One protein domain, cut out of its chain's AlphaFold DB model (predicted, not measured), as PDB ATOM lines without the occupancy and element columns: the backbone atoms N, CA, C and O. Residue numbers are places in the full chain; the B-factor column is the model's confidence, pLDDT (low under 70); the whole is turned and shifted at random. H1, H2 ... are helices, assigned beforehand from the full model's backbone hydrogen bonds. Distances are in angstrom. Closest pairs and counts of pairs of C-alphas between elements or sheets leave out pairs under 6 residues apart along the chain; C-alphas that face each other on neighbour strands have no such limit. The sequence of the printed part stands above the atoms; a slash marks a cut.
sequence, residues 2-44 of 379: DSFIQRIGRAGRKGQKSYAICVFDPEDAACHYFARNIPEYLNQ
ATOM      1  N   ASP A   2      22.765 -41.222  37.292       56.50
ATOM      2  CA  ASP A   2      22.385 -42.592  36.901       56.50
ATOM      3  C   ASP A   2      21.156 -43.091  37.652       56.50
ATOM      4  O   ASP A   2      20.238 -43.637  37.058       56.50
ATOM      5  N   SER A   3      21.051 -42.779  38.943       66.06
ATOM      6  CA  SER A   3      19.868 -43.120  39.721       66.06
ATOM      7  C   SER A   3      18.559 -42.555  39.155       66.06
ATOM      8  O   SER A   3      17.578 -43.281  39.191       66.06
ATOM      9  N   PHE A   4      18.485 -41.326  38.623       77.31
ATOM     10  CA  PHE A   4      17.226 -40.794  38.077       77.31
ATOM     11  C   PHE A   4      16.879 -41.445  36.737       77.31
ATOM     12  O   PHE A   4      15.798 -42.017  36.623       77.31
ATOM     13  N   ILE A   5      17.805 -41.449  35.769       79.31
ATOM     14  CA  ILE A   5      17.586 -42.078  34.454       79.31
ATOM     15  C   ILE A   5      17.307 -43.587  34.604       79.31
ATOM     16  O   ILE A   5      16.334 -44.101  34.049       79.31
ATOM     17  N   GLN A   6      18.068 -44.296  35.445       82.69
ATOM     18  CA  GLN A   6      17.807 -45.705  35.763       82.69
ATOM     19  C   GLN A   6      16.473 -45.903  36.503       82.69
ATOM     20  O   GLN A   6      15.826 -46.933  36.313       82.69
ATOM     21  N   ARG A   7      16.032 -44.959  37.353       84.69
ATOM     22  CA  ARG A   7      14.723 -45.034  38.038       84.69
ATOM     23  C   ARG A   7      13.569 -44.838  37.062       84.69
ATOM     24  O   ARG A   7      12.631 -45.630  37.111       84.69
ATOM     25  N   ILE A   8      13.626 -43.843  36.173       85.50
ATOM     26  CA  ILE A   8      12.545 -43.599  35.201       85.50
ATOM     27  C   ILE A   8      12.450 -44.721  34.163       85.50
ATOM     28  O   ILE A   8      11.346 -45.076  33.752       85.50
ATOM     29  N   GLY A   9      13.574 -45.366  33.824       84.38
ATOM     30  CA  GLY A   9      13.600 -46.546  32.955       84.38
ATOM     31  C   GLY A   9      12.771 -47.729  33.478       84.38
ATOM     32  O   GLY A   9      12.374 -48.587  32.696       84.38
ATOM     33  N   ARG A  10      12.437 -47.763  34.778       87.06
ATOM     34  CA  ARG A  10      11.593 -48.811  35.386       87.06
ATOM     35  C   ARG A  10      10.096 -48.639  35.112       87.06
ATOM     36  O   ARG A  10       9.339 -49.575  35.350       87.06
ATOM     37  N   ALA A  11       9.657 -47.459  34.669       87.56
ATOM     38  CA  ALA A  11       8.237 -47.145  34.491       87.56
ATOM     39  C   ALA A  11       7.708 -47.454  33.075       87.56
ATOM     40  O   ALA A  11       6.501 -47.600  32.890       87.56
ATOM     41  N   GLY A  12       8.589 -47.539  32.072       84.94
ATOM     42  CA  GLY A  12       8.209 -47.673  30.664       84.94
ATOM     43  C   GLY A  12       7.918 -49.111  30.224       84.94
ATOM     44  O   GLY A  12       8.633 -50.045  30.582       84.94
ATOM     45  N   ARG A  13       6.896 -49.290  29.375       84.12
ATOM     46  CA  ARG A  13       6.639 -50.527  28.614       84.12
ATOM     47  C   ARG A  13       6.574 -50.211  27.122       84.12
ATOM     48  O   ARG A  13       6.082 -49.155  26.728       84.12
ATOM     49  N   LYS A  14       7.059 -51.132  26.281       90.38
ATOM     50  CA  LYS A  14       7.103 -50.949  24.821       90.38
ATOM     51  C   LYS A  14       5.702 -50.637  24.272       90.38
ATOM     52  O   LYS A  14       4.766 -51.391  24.514       90.38
ATOM     53  N   GLY A  15       5.579 -49.538  23.526       90.00
ATOM     54  CA  GLY A  15       4.329 -49.116  22.879       90.00
ATOM     55  C   GLY A  15       3.318 -48.401  23.784       90.00
ATOM     56  O   GLY A  15       2.229 -48.083  23.317       90.00
ATOM     57  N   GLN A  16       3.648 -48.129  25.053       91.25
ATOM     58  CA  GLN A  16       2.760 -47.438  25.994       91.25
ATOM     59  C   GLN A  16       3.335 -46.080  26.402       91.25
ATOM     60  O   GLN A  16       4.544 -45.932  26.575       91.25
ATOM     61  N   LYS A  17       2.457 -45.089  26.598       90.69
ATOM     62  CA  LYS A  17       2.845 -43.832  27.248       90.69
ATOM     63  C   LYS A  17       3.138 -44.116  28.721       90.69
ATOM     64  O   LYS A  17       2.327 -44.739  29.401       90.69
ATOM     65  N   SER A  18       4.276 -43.639  29.208       89.94
ATOM     66  CA  SER A  18       4.672 -43.728  30.613       89.94
ATOM     67  C   SER A  18       4.994 -42.344  31.153       89.94
ATOM     68  O   SER A  18       5.537 -41.509  30.433       89.94
ATOM     69  N   TYR A  19       4.703 -42.132  32.431       89.81
ATOM     70  CA  TYR A  19       4.975 -40.884  33.132       89.81
ATOM     71  C   TYR A  19       5.953 -41.150  34.274       89.81
ATOM     72  O   TYR A  19       5.845 -42.162  34.965       89.81
ATOM     73  N   ALA A  20       6.895 -40.234  34.478       86.31
ATOM     74  CA  ALA A  20       7.798 -40.237  35.617       86.31
ATOM     75  C   ALA A  20       7.700 -38.883  36.321       86.31
ATOM     76  O   ALA A  20       7.759 -37.842  35.671       86.31
ATOM     77  N   ILE A  21       7.543 -38.908  37.643       88.12
ATOM     78  CA  ILE A  21       7.415 -37.706  38.470       88.12
ATOM     79  C   ILE A  21       8.615 -37.672  39.413       88.12
ATOM     80  O   ILE A  21       8.809 -38.588  40.213       88.12
ATOM     81  N   CYS A  22       9.439 -36.630  39.294       85.81
ATOM     82  CA  CYS A  22      10.523 -36.346  40.228       85.81
ATOM     83  C   CYS A  22      10.040 -35.299  41.233       85.81
ATOM     84  O   CYS A  22       9.574 -34.238  40.824       85.81
ATOM     85  N   VAL A  23      10.144 -35.594  42.528       88.31
ATOM     86  CA  VAL A  23       9.793 -34.658  43.601       88.31
ATOM     87  C   VAL A  23      11.083 -34.239  44.298       88.31
ATOM     88  O   VAL A  23      11.809 -35.090  44.811       88.31
ATOM     89  N   PHE A  24      11.374 -32.942  44.275       87.19
ATOM     90  CA  PHE A  24      12.552 -32.350  44.906       87.19
ATOM     91  C   PHE A  24      12.287 -32.031  46.380       87.19
ATOM     92  O   PHE A  24      11.194 -31.584  46.726       87.19
ATOM     93  N   ASP A  25      13.287 -32.249  47.239       84.81
ATOM     94  CA  ASP A  25      13.221 -31.862  48.652       84.81
ATOM     95  C   ASP A  25      13.350 -30.329  48.755       84.81
ATOM     96  O   ASP A  25      14.392 -29.792  48.369       84.81
ATOM     97  N   PRO A  26      12.328 -29.607  49.252       81.62
ATOM     98  CA  PRO A  26      12.389 -28.155  49.393       81.62
ATOM     99  C   PRO A  26      13.394 -27.705  50.459       81.62
ATOM    100  O   PRO A  26      13.685 -26.525  50.553       81.62
ATOM    101  N   GLU A  27      13.942 -28.602  51.276       80.44
ATOM    102  CA  GLU A  27      14.939 -28.236  52.280       80.44
ATOM    103  C   GLU A  27      16.381 -28.459  51.823       80.44
ATOM    104  O   GLU A  27      17.307 -28.120  52.560       80.44
ATOM    105  N   ASP A  28      16.596 -29.020  50.635       84.38
ATOM    106  CA  ASP A  28      17.923 -29.309  50.099       84.38
ATOM    107  C   ASP A  28      18.344 -28.258  49.060       84.38
ATOM    108  O   ASP A  28      17.648 -28.007  48.071       84.38
ATOM    109  N   ALA A  29      19.504 -27.626  49.273       86.56
ATOM    110  CA  ALA A  29      19.958 -26.545  48.399       86.56
ATOM    111  C   ALA A  29      20.258 -27.027  46.966       86.56
ATOM    112  O   ALA A  29      20.033 -26.285  46.006       86.56
ATOM    113  N   ALA A  30      20.710 -28.274  46.784       87.00
ATOM    114  CA  ALA A  30      20.939 -28.839  45.455       87.00
ATOM    115  C   ALA A  30      19.610 -29.107  44.731       87.00
ATOM    116  O   ALA A  30      19.487 -28.812  43.541       87.00
ATOM    117  N   CYS A  31      18.594 -29.593  45.445       88.19
ATOM    118  CA  CYS A  31      17.233 -29.738  44.925       88.19
ATOM    119  C   CYS A  31      16.651 -28.392  44.468       88.19
ATOM    120  O   CYS A  31      16.127 -28.292  43.359       88.19
ATOM    121  N   HIS A  32      16.811 -27.334  45.267       86.81
ATOM    122  CA  HIS A  32      16.417 -25.978  44.881       86.81
ATOM    123  C   HIS A  32      17.139 -25.455  43.640       86.81
ATOM    124  O   HIS A  32      16.507 -24.807  42.800       86.81
ATOM    125  N   TYR A  33      18.442 -25.719  43.527       87.31
ATOM    126  CA  TYR A  33      19.231 -25.352  42.356       87.31
ATOM    127  C   TYR A  33      18.699 -26.057  41.102       87.31
ATOM    128  O   TYR A  33      18.391 -25.405  40.106       87.31
ATOM    129  N   PHE A  34      18.526 -27.380  41.149       87.44
ATOM    130  CA  PHE A  34      18.082 -28.151  39.986       87.44
ATOM    131  C   PHE A  34      16.620 -27.903  39.613       87.44
ATOM    132  O   PHE A  34      16.308 -27.907  38.426       87.44
ATOM    133  N   ALA A  35      15.746 -27.589  40.573       88.50
ATOM    134  CA  ALA A  35      14.373 -27.169  40.287       88.50
ATOM    135  C   ALA A  35      14.309 -25.902  39.410       88.50
ATOM    136  O   ALA A  35      13.373 -25.738  38.631       88.50
ATOM    137  N   ARG A  36      15.316 -25.021  39.508       85.69
ATOM    138  CA  ARG A  36      15.450 -23.798  38.693       85.69
ATOM    139  C   ARG A  36      16.285 -24.007  37.428       85.69
ATOM    140  O   ARG A  36      16.146 -23.251  36.475       85.69
ATOM    141  N   ASN A  37      17.106 -25.055  37.402       87.19
ATOM    142  CA  ASN A  37      18.035 -25.383  36.322       87.19
ATOM    143  C   ASN A  37      17.740 -26.778  35.740       87.19
ATOM    144  O   ASN A  37      18.638 -27.603  35.575       87.19
ATOM    145  N   ILE A  38      16.468 -27.061  35.427       87.25
ATOM    146  CA  ILE A  38      16.022 -28.376  34.927       87.25
ATOM    147  C   ILE A  38      16.795 -28.845  33.684       87.25
ATOM    148  O   ILE A  38      17.175 -30.016  33.658       87.25
ATOM    149  N   PRO A  39      17.094 -27.995  32.677       87.31
ATOM    150  CA  PRO A  39      17.923 -28.424  31.553       87.31
ATOM    151  C   PRO A  39      19.303 -28.923  31.996       87.31
ATOM    152  O   PRO A  39      19.768 -29.940  31.494       87.31
ATOM    153  N   GLU A  40      19.936 -28.277  32.982       84.81
ATOM    154  CA  GLU A  40      21.199 -28.770  33.543       84.81
ATOM    155  C   GLU A  40      21.016 -30.088  34.296       84.81
ATOM    156  O   GLU A  40      21.889 -30.944  34.229       84.81
ATOM    157  N   TYR A  41      19.892 -30.270  34.998       83.88
ATOM    158  CA  TYR A  41      19.571 -31.528  35.675       83.88
ATOM    159  C   TYR A  41      19.400 -32.697  34.696       83.88
ATOM    160  O   TYR A  41      19.846 -33.801  34.993       83.88
ATOM    161  N   LEU A  42      18.783 -32.458  33.535       83.88
ATOM    162  CA  LEU A  42      18.542 -33.468  32.499       83.88
ATOM    163  C   LEU A  42      19.758 -33.740  31.602       83.88
ATOM    164  O   LEU A  42      19.829 -34.812  31.015       83.88
ATOM    165  N   ASN A  43      20.692 -32.792  31.486       82.81
ATOM    166  CA  ASN A  43      21.861 -32.889  30.603       82.81
ATOM    167  C   ASN A  43      23.155 -33.282  31.336       82.81
ATOM    168  O   ASN A  43      24.247 -33.099  30.795       82.81
ATOM    169  N   GLN A  44      23.078 -33.775  32.575       77.38
ATOM    170  CA  GLN A  44      24.283 -34.203  33.291       77.38
ATOM    171  C   GLN A  44      24.895 -35.426  32.599       77.38
ATOM    172  O   GLN A  44      24.185 -36.313  32.133       77.38
TER     173      GLN A  44
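Overview. This is residues 2 to 44 of the 379 residues of the protein "DUF1998 domain-containing protein" of Nitrosopumilaceae archaeon (UniProt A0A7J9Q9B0). A long, open loop of residues 9 to 28 makes the length of this loose model: it leads away from the short helix H1, folds back around Gly 15 at one end, and runs in a drawn-out course to the other end near Glu 27. There two further short helices, H2 and H3, follow each other closely, while H1 is separate from both and the helices form no bundle. The printed part has 43 residues with three named helices in the order H1, H2, H3 and no named strand; its class is all helix, though under half of the residues, 20 of 43, are in named elements. The whole is loose, with a radius of gyration of the C-alphas of 12.3 A, and elongated, with spans of 37 by 19 by 16 A.

Along the chain. H1 is residues 2 to 8, Asp 2 to Ile 8, and measures 10.0 A from first to last C-alpha; it begins with C-alpha 2 at (22.385, -42.592, 36.901). Residues 9 to 28 follow with no named element, and C-alpha 15 in this stretch is at (4.329, -49.116, 22.879). H2 is residues 29 to 36, Ala 29 to Arg 36, the longest helix by residues, and measures 11.0 A. After Asn 37 comes H3, residues 38 to 42, Ile 38 to Leu 42, which measures 6.2 A and ends with C-alpha 42 at (18.542, -33.468, 32.499).

Arrangement. H1 touches no helix. It is apart from H2, the next helix along the chain, and it is apart from H3. H2 and H3 are close but not clearly touching, with 2 pairs of C-alphas within 8 A; their closest C-alphas, those of Phe 34 and Tyr 41, are 5.7 A apart. The centres of H2 and H3 are 10.0 A apart. In H1 and H3 each backbone O i to N i+4 pair is within hydrogen-bond range, and in H2 3 of 4 are.

Size, cuts and confidence. The two C-alphas farthest apart, those of Gly 15 and Glu 27, are 37.6 A apart, and both belong to the stretch of residues 9 to 28. The C-alphas of that stretch lie 5 to 21 A from the mean of the C-alphas. The first and last printed C-alphas, those of Asp 2 and Gln 44, are 9.3 A apart. The link from H1 to H2 is long, with 20 residues, and the link from H2 to H3 is tight, with 1 residue. The printed part has no cut. The mean pLDDT of the printed part is 84.7, and residues 2 to 3 are under 70.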